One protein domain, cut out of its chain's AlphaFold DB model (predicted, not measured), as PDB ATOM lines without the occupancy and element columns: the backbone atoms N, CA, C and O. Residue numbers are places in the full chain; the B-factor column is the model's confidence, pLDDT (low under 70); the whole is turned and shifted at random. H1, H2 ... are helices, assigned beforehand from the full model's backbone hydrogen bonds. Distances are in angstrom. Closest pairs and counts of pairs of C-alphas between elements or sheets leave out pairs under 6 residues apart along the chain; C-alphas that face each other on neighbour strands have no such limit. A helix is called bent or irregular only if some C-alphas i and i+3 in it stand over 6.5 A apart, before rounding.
ATOM      1  N   GLU A   4     103.428 -33.437  14.483       79.31
ATOM      2  CA  GLU A   4     104.456 -33.088  13.494       79.31
ATOM      3  C   GLU A   4     105.367 -31.952  13.978       79.31
ATOM      4  O   GLU A   4     106.581 -32.091  13.917       79.31
ATOM      5  N   VAL A   5     104.804 -30.892  14.573       84.44
ATOM      6  CA  VAL A   5     105.578 -29.783  15.167       84.44
ATOM      7  C   VAL A   5     106.498 -30.296  16.276       84.44
ATOM      8  O   VAL A   5     107.662 -29.921  16.343       84.44
ATOM      9  N   LYS A   6     106.006 -31.223  17.111       88.50
ATOM     10  CA  LYS A   6     106.809 -31.827  18.183       88.50
ATOM     11  C   LYS A   6     107.995 -32.636  17.649       88.50
ATOM     12  O   LYS A   6     109.059 -32.620  18.258       88.50
ATOM     13  N   ASN A   7     107.809 -33.349  16.539       85.69
ATOM     14  CA  ASN A   7     108.886 -34.112  15.911       85.69
ATOM     15  C   ASN A   7     109.940 -33.174  15.310       85.69
ATOM     16  O   ASN A   7     111.117 -33.349  15.595       85.69
ATOM     17  N   ILE A   8     109.507 -32.124  14.603       82.88
ATOM     18  CA  ILE A   8     110.403 -31.110  14.024       82.88
ATOM     19  C   ILE A   8     111.223 -30.411  15.115       82.88
ATOM     20  O   ILE A   8     112.425 -30.237  14.959       82.88
ATOM     21  N   LEU A   9     110.607 -30.056  16.247       88.38
ATOM     22  CA  LEU A   9     111.328 -29.461  17.377       88.38
ATOM     23  C   LEU A   9     112.370 -30.413  17.967       88.38
ATOM     24  O   LEU A   9     113.483 -29.988  18.255       88.38
ATOM     25  N   ASN A  10     112.044 -31.697  18.121       88.81
ATOM     26  CA  ASN A  10     113.006 -32.675  18.630       88.81
ATOM     27  C   ASN A  10     114.198 -32.855  17.682       88.81
ATOM     28  O   ASN A  10     115.333 -32.939  18.154       88.81
ATOM     29  N   ASP A  11     113.948 -32.872  16.372       84.81
ATOM     30  CA  ASP A  11     114.995 -32.952  15.356       84.81
ATOM     31  C   ASP A  11     115.872 -31.688  15.396       84.81
ATOM     32  O   ASP A  11     117.098 -31.790  15.463       84.81
ATOM     33  N   LEU A  12     115.263 -30.500  15.500       84.00
ATOM     34  CA  LEU A  12     115.981 -29.231  15.676       84.00
ATOM     35  C   LEU A  12     116.824 -29.211  16.958       84.00
ATOM     36  O   LEU A  12     117.974 -28.787  16.913       84.00
ATOM     37  N   TYR A  13     116.313 -29.725  18.080       90.25
ATOM     38  CA  TYR A  13     117.065 -29.813  19.340       90.25
ATOM     39  C   TYR A  13     118.209 -30.818  19.303       90.25
ATOM     40  O   TYR A  13     119.156 -30.697  20.086       90.25
ATOM     41  N   SER A  14     118.113 -31.834  18.444       85.19
ATOM     42  CA  SER A  14     119.193 -32.798  18.246       85.19
ATOM     43  C   SER A  14     120.367 -32.187  17.477       85.19
ATOM     44  O   SER A  14     121.513 -32.531  17.762       85.19
ATOM     45  N   LEU A  15     120.078 -31.241  16.576       77.00
ATOM     46  CA  LEU A  15     121.066 -30.501  15.792       77.00
ATOM     47  C   LEU A  15     121.630 -29.305  16.565       77.00
ATOM     48  O   LEU A  15     122.837 -29.074  16.542       77.00
ATOM     49  N   ASP A  16     120.787 -28.572  17.295       83.06
ATOM     50  CA  ASP A  16     121.213 -27.457  18.134       83.06
ATOM     51  C   ASP A  16     120.334 -27.306  19.385       83.06
ATOM     52  O   ASP A  16     119.139 -27.008  19.334       83.06
ATOM     53  N   LYS A  17     120.962 -27.476  20.551       87.44
ATOM     54  CA  LYS A  17     120.281 -27.427  21.850       87.44
ATOM     55  C   LYS A  17     119.820 -26.023  22.246       87.44
ATOM     56  O   LYS A  17     118.924 -25.930  23.081       87.44
ATOM     57  N   THR A  18     120.400 -24.967  21.674       84.94
ATOM     58  CA  THR A  18     120.068 -23.566  22.005       84.94
ATOM     59  C   THR A  18     118.642 -23.194  21.603       84.94
ATOM     60  O   THR A  18     118.018 -22.338  22.221       84.94
ATOM     61  N   PHE A  19     118.056 -23.914  20.646       85.31
ATOM     62  CA  PHE A  19     116.668 -23.717  20.234       85.31
ATOM     63  C   PHE A  19     115.632 -24.038  21.312       85.31
ATOM     64  O   PHE A  19     114.483 -23.615  21.188       85.31
ATOM     65  N   LYS A  20     115.999 -24.762  22.377       87.44
ATOM     66  CA  LYS A  20     115.083 -24.978  23.506       87.44
ATOM     67  C   LYS A  20     114.685 -23.667  24.174       87.44
ATOM     68  O   LYS A  20     113.538 -23.521  24.582       87.44
ATOM     69  N   ASP A  21     115.602 -22.706  24.215       86.88
ATOM     70  CA  ASP A  21     115.372 -21.414  24.860       86.88
ATOM     71  C   ASP A  21     114.436 -20.513  24.030       86.88
ATOM     72  O   ASP A  21     113.872 -19.555  24.551       86.88
ATOM     73  N   GLN A  22     114.206 -20.854  22.753       87.12
ATOM     74  CA  GLN A  22     113.339 -20.126  21.815       87.12
ATOM     75  C   GLN A  22     112.142 -20.972  21.328       87.12
ATOM     76  O   GLN A  22     111.562 -20.694  20.274       87.12
ATOM     77  N   GLU A  23     111.740 -22.000  22.091       87.94
ATOM     78  CA  GLU A  23     110.685 -22.956  21.709       87.94
ATOM     79  C   GLU A  23     109.368 -22.267  21.314       87.94
ATOM     80  O   GLU A  23     108.760 -22.624  20.304       87.94
ATOM     81  N   GLU A  24     108.947 -21.232  22.046       85.62
ATOM     82  CA  GLU A  24     107.681 -20.547  21.766       85.62
ATOM     83  C   GLU A  24     107.683 -19.814  20.410       85.62
ATOM     84  O   GLU A  24     106.684 -19.838  19.683       85.62
ATOM     85  N   GLY A  25     108.807 -19.190  20.037       83.06
ATOM     86  CA  GLY A  25     108.979 -18.544  18.731       83.06
ATOM     87  C   GLY A  25     109.050 -19.566  17.596       83.06
ATOM     88  O   GLY A  25     108.408 -19.405  16.555       83.06
ATOM     89  N   LEU A  26     109.751 -20.676  17.832       84.69
ATOM     90  CA  LEU A  26     109.894 -21.770  16.875       84.69
ATOM     91  C   LEU A  26     108.564 -22.438  16.543       84.69
ATOM     92  O   LEU A  26     108.292 -22.677  15.369       84.69
ATOM     93  N   VAL A  27     107.706 -22.691  17.536       89.00
ATOM     94  CA  VAL A  27     106.375 -23.275  17.302       89.00
ATOM     95  C   VAL A  27     105.576 -22.420  16.316       89.00
ATOM     96  O   VAL A  27     105.029 -22.956  15.355       89.00
ATOM     97  N   LYS A  28     105.575 -21.090  16.491       86.56
ATOM     98  CA  LYS A  28     104.838 -20.159  15.619       86.56
ATOM     99  C   LYS A  28     105.372 -20.170  14.182       86.56
ATOM    100  O   LYS A  28     104.589 -20.097  13.234       86.56
ATOM    101  N   ILE A  29     106.690 -20.265  14.006       83.00
ATOM    102  CA  ILE A  29     107.323 -20.309  12.679       83.00
ATOM    103  C   ILE A  29     107.082 -21.665  12.003       83.00
ATOM    104  O   ILE A  29     106.711 -21.702  10.831       83.00
ATOM    105  N   ILE A  30     107.226 -22.771  12.738       81.69
ATOM    106  CA  ILE A  30     107.015 -24.129  12.221       81.69
ATOM    107  C   ILE A  30     105.552 -24.327  11.813       81.69
ATOM    108  O   ILE A  30     105.292 -24.909  10.764       81.69
ATOM    109  N   GLU A  31     104.591 -23.813  12.584       84.69
ATOM    110  CA  GLU A  31     103.172 -23.880  12.218       84.69
ATOM    111  C   GLU A  31     102.889 -23.114  10.916       84.69
ATOM    112  O   GLU A  31     102.291 -23.681  10.002       84.69
ATOM    113  N   LYS A  32     103.426 -21.893  10.758       81.19
ATOM    114  CA  LYS A  32     103.325 -21.132   9.496       81.19
ATOM    115  C   LYS A  32     104.010 -21.827   8.317       81.19
ATOM    116  O   LYS A  32     103.547 -21.717   7.180       81.19
ATOM    117  N   LEU A  33     105.125 -22.513   8.559       76.12
ATOM    118  CA  LEU A  33     105.841 -23.271   7.534       76.12
ATOM    119  C   LEU A  33     105.051 -24.499   7.093       76.12
ATOM    120  O   LEU A  33     104.933 -24.725   5.894       76.12
ATOM    121  N   LEU A  34     104.476 -25.254   8.031       77.69
ATOM    122  CA  LEU A  34     103.672 -26.440   7.728       77.69
ATOM    123  C   LEU A  34     102.382 -26.100   6.980       77.69
ATOM    124  O   LEU A  34     101.969 -26.872   6.116       77.69
ATOM    125  N   ASP A  35     101.790 -24.936   7.256       79.12
ATOM    126  CA  ASP A  35     100.609 -24.455   6.535       79.12
ATOM    127  C   ASP A  35     100.927 -24.105   5.065       79.12
ATOM    128  O   ASP A  35     100.065 -24.243   4.200       79.12
ATOM    129  N   ASN A  36     102.173 -23.719   4.756       73.31
ATOM    130  CA  ASN A  36     102.610 -23.377   3.395       73.31
ATOM    131  C   ASN A  36     103.335 -24.524   2.665       73.31
ATOM    132  O   ASN A  36     103.328 -24.579   1.435       73.31
ATOM    133  N   LYS A  37     103.981 -25.438   3.399       74.88
ATOM    134  CA  LYS A  37     104.737 -26.586   2.876       74.88
ATOM    135  C   LYS A  37     104.611 -27.784   3.834       74.88
ATOM    136  O   LYS A  37     105.384 -27.895   4.782       74.88
ATOM    137  N   PRO A  38     103.708 -28.747   3.569       66.69
ATOM    138  CA  PRO A  38     103.423 -29.852   4.493       66.69
ATOM    139  C   PRO A  38     104.535 -30.915   4.589       66.69
ATOM    140  O   PRO A  38     104.448 -31.823   5.412       66.69
ATOM    141  N   LYS A  39     105.582 -30.836   3.755       71.75
ATOM    142  CA  LYS A  39     106.768 -31.701   3.828       71.75
ATOM    143  C   LYS A  39     108.024 -30.838   3.855       71.75
ATOM    144  O   LYS A  39     108.388 -30.253   2.838       71.75
ATOM    145  N   VAL A  40     108.674 -30.779   5.011       72.00
ATOM    146  CA  VAL A  40     109.936 -30.060   5.226       72.00
ATOM    147  C   VAL A  40     111.013 -31.084   5.571       72.00
ATOM    148  O   VAL A  40     110.789 -31.953   6.411       72.00
ATOM    149  N   VAL A  41     112.162 -31.002   4.899       78.12
ATOM    150  CA  VAL A  41     113.369 -31.762   5.251       78.12
ATOM    151  C   VAL A  41     114.205 -30.874   6.167       78.12
ATOM    152  O   VAL A  41     114.459 -29.722   5.825       78.12
ATOM    153  N   ILE A  42     114.579 -31.383   7.340       75.69
ATOM    154  CA  ILE A  42     115.341 -30.633   8.343       75.69
ATOM    155  C   ILE A  42     116.822 -30.936   8.127       75.69
ATOM    156  O   ILE A  42     117.287 -32.028   8.445       75.69
ATOM    157  N   ASP A  43     117.547 -29.973   7.566       74.50
ATOM    158  CA  ASP A  43     118.993 -30.025   7.358       74.50
ATOM    159  C   ASP A  43     119.688 -28.787   7.965       74.50
ATOM    160  O   ASP A  43     119.045 -27.887   8.514       74.50
ATOM    161  N   GLU A  44     121.021 -28.737   7.905       69.94
ATOM    162  CA  GLU A  44     121.799 -27.622   8.469       69.94
ATOM    163  C   GLU A  44     121.468 -26.272   7.814       69.94
ATOM    164  O   GLU A  44     121.509 -25.228   8.472       69.94
ATOM    165  N   LYS A  45     121.082 -26.281   6.532       72.69
ATOM    166  CA  LYS A  45     120.687 -25.071   5.808       72.69
ATOM    167  C   LYS A  45     119.365 -24.525   6.347       72.69
ATOM    168  O   LYS A  45     119.274 -23.332   6.631       72.69
ATOM    169  N   PHE A  46     118.385 -25.401   6.571       78.44
ATOM    170  CA  PHE A  46     117.118 -25.054   7.207       78.44
ATOM    171  C   PHE A  46     117.329 -24.472   8.612       78.44
ATOM    172  O   PHE A  46     116.737 -23.451   8.956       78.44
ATOM    173  N   VAL A  47     118.225 -25.067   9.406       75.06
ATOM    174  CA  VAL A  47     118.592 -24.558  10.738       75.06
ATOM    175  C   VAL A  47     119.173 -23.141  10.664       75.06
ATOM    176  O   VAL A  47     118.804 -22.283  11.470       75.06
ATOM    177  N   SER A  48     120.048 -22.868   9.693       69.81
ATOM    178  CA  SER A  48     120.645 -21.540   9.509       69.81
ATOM    179  C   SER A  48     119.611 -20.483   9.103       69.81
ATOM    180  O   SER A  48     119.623 -19.374   9.640       69.81
ATOM    181  N   GLU A  49     118.696 -20.816   8.189       77.00
ATOM    182  CA  GLU A  49     117.599 -19.924   7.782       77.00
ATOM    183  C   GLU A  49     116.636 -19.646   8.949       77.00
ATOM    184  O   GLU A  49     116.198 -18.512   9.147       77.00
ATOM    185  N   LEU A  50     116.371 -20.653   9.786       77.81
ATOM    186  CA  LEU A  50     115.502 -20.521  10.953       77.81
ATOM    187  C   LEU A  50     116.099 -19.602  12.030       77.81
ATOM    188  O   LEU A  50     115.379 -18.776  12.590       77.81
ATOM    189  N   LYS A  51     117.414 -19.681  12.284       76.00
ATOM    190  CA  LYS A  51     118.115 -18.739  13.183       76.00
ATOM    191  C   LYS A  51     118.029 -17.307  12.678       76.00
ATOM    192  O   LYS A  51     117.811 -16.385  13.462       76.00
ATOM    193  N   PHE A  52     118.188 -17.122  11.369       74.38
ATOM    194  CA  PHE A  52     118.077 -15.808  10.754       74.38
ATOM    195  C   PHE A  52     116.672 -15.218  10.945       74.38
ATOM    196  O   PHE A  52     116.549 -14.074  11.380       74.38
ATOM    197  N   GLU A  53     115.613 -15.999  10.727       74.88
ATOM    198  CA  GLU A  53     114.238 -15.528  10.934       74.88
ATOM    199  C   GLU A  53     113.880 -15.290  12.411       74.88
ATOM    200  O   GLU A  53     113.226 -14.295  12.731       74.88
ATOM    201  N   LEU A  54     114.371 -16.117  13.339       74.06
ATOM    202  CA  LEU A  54     114.212 -15.864  14.777       74.06
ATOM    203  C   LEU A  54     114.896 -14.557  15.207       74.06
ATOM    204  O   LEU A  54     114.301 -13.761  15.933       74.06
ATOM    205  N   SER A  55     116.092 -14.275  14.679       71.75
ATOM    206  CA  SER A  55     116.817 -13.028  14.969       71.75
ATOM    207  C   SER A  55     116.109 -11.770  14.443       71.75
ATOM    208  O   SER A  55     116.282 -10.679  14.990       71.75
ATOM    209  N   LYS A  56     115.275 -11.905  13.400       73.25
ATOM    210  CA  LYS A  56     114.411 -10.816  12.926       73.25
ATOM    211  C   LYS A  56     113.222 -10.594  13.851       73.25
ATOM    212  O   LYS A  56     112.845  -9.444  14.062       73.25
ATOM    213  N   GLN A  57     112.641 -11.656  14.412       64.12
ATOM    214  CA  GLN A  57     111.507 -11.527  15.331       64.12
ATOM    215  C   GLN A  57     111.905 -10.906  16.674       64.12
ATOM    216  O   GLN A  57     111.150 -10.081  17.182       64.12
ATOM    217  N   GLU A  58     113.103 -11.188  17.198       56.81
ATOM    218  CA  GLU A  58     113.612 -10.511  18.407       56.81
ATOM    219  C   GLU A  58     113.785  -8.991  18.213       56.81
ATOM    220  O   GLU A  58     113.647  -8.233  19.170       56.81
ATOM    221  N   LYS A  59     113.987  -8.507  16.977       53.09
ATOM    222  CA  LYS A  59     114.059  -7.063  16.669       53.09
ATOM    223  C   LYS A  59     112.700  -6.389  16.452       53.09
ATOM    224  O   LYS A  59     112.645  -5.166  16.367       53.09
ATOM    225  N   ILE A  60     111.616  -7.159  16.359       50.16
ATOM    226  CA  ILE A  60     110.250  -6.654  16.123       50.16
ATOM    227  C   ILE A  60     109.405  -6.709  17.421       50.16
ATOM    228  O   ILE A  60     108.278  -6.224  17.458       50.16
TER     229      ILE A  60
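AT A GLANCE: This is residues 4 to 60 of the 516 residues of an uncharacterized protein of Candidatus Parcubacteria bacterium (UniProt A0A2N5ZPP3). Two helices, H1 and the sharply kinked H2, fold back on each other as a helical hairpin, and a third helix, H3, is set loosely across both of them. H2 turns by 88 degrees near residue 24. The printed part has 57 residues with three named helices, in the order H1, H2, H3, and no named strand; its class is all helix. The whole is compact and rounded, with a radius of gyration of the C-alphas of 10.6 A and spans of 29 by 24 by 20 A.

IN THESE COORDINATES: H1, residues 4 to 15, begins with C-alpha 4 at (104.456, -33.088, 13.494) and is 17.0 A long from first to last C-alpha. H2, residues 17 to 36, measures 25.9 A and begins with C-alpha 17 at (120.281, -27.427, 21.850). H2 is irregular: C-alphas 21 and 24 are 8.3 A apart. H3, residues 44 to 58, measures 21.4 A and ends with C-alpha 58 at (113.612, -10.511, 18.407).

HOW THE PARTS SIT: H1 and H2 touch and form a helical hairpin; their closest C-alphas, those of Tyr 13 and Phe 19, are 6.2 A apart. They run opposite ways at a steep tilt of 40 degrees. H1 and H3 are close but not clearly touching, with the closest C-alphas, Leu 12 and Val 47, 7.3 A apart, and are about perpendicular at 76 degrees. H2 and H3 are also close but not clearly touching, with C-alphas 25 and 54 closest at 7.1 A, and are about perpendicular at 84 degrees. In H1 and H3 every O i to N i+4 pair is within hydrogen-bond range; in H2, 11 of 16 are.

THE WHOLE: The C-alphas farthest apart, those of Lys 39 and Lys 59, are 28.7 A apart. The printed part has no cut. The link from H1 to H2 is tight, with 1 residue, and the link from H2 to H3 is short, with 7. Mean pLDDT of the printed part is 78.6; residues 38, 44, 48 and 57 to 60 are under 70.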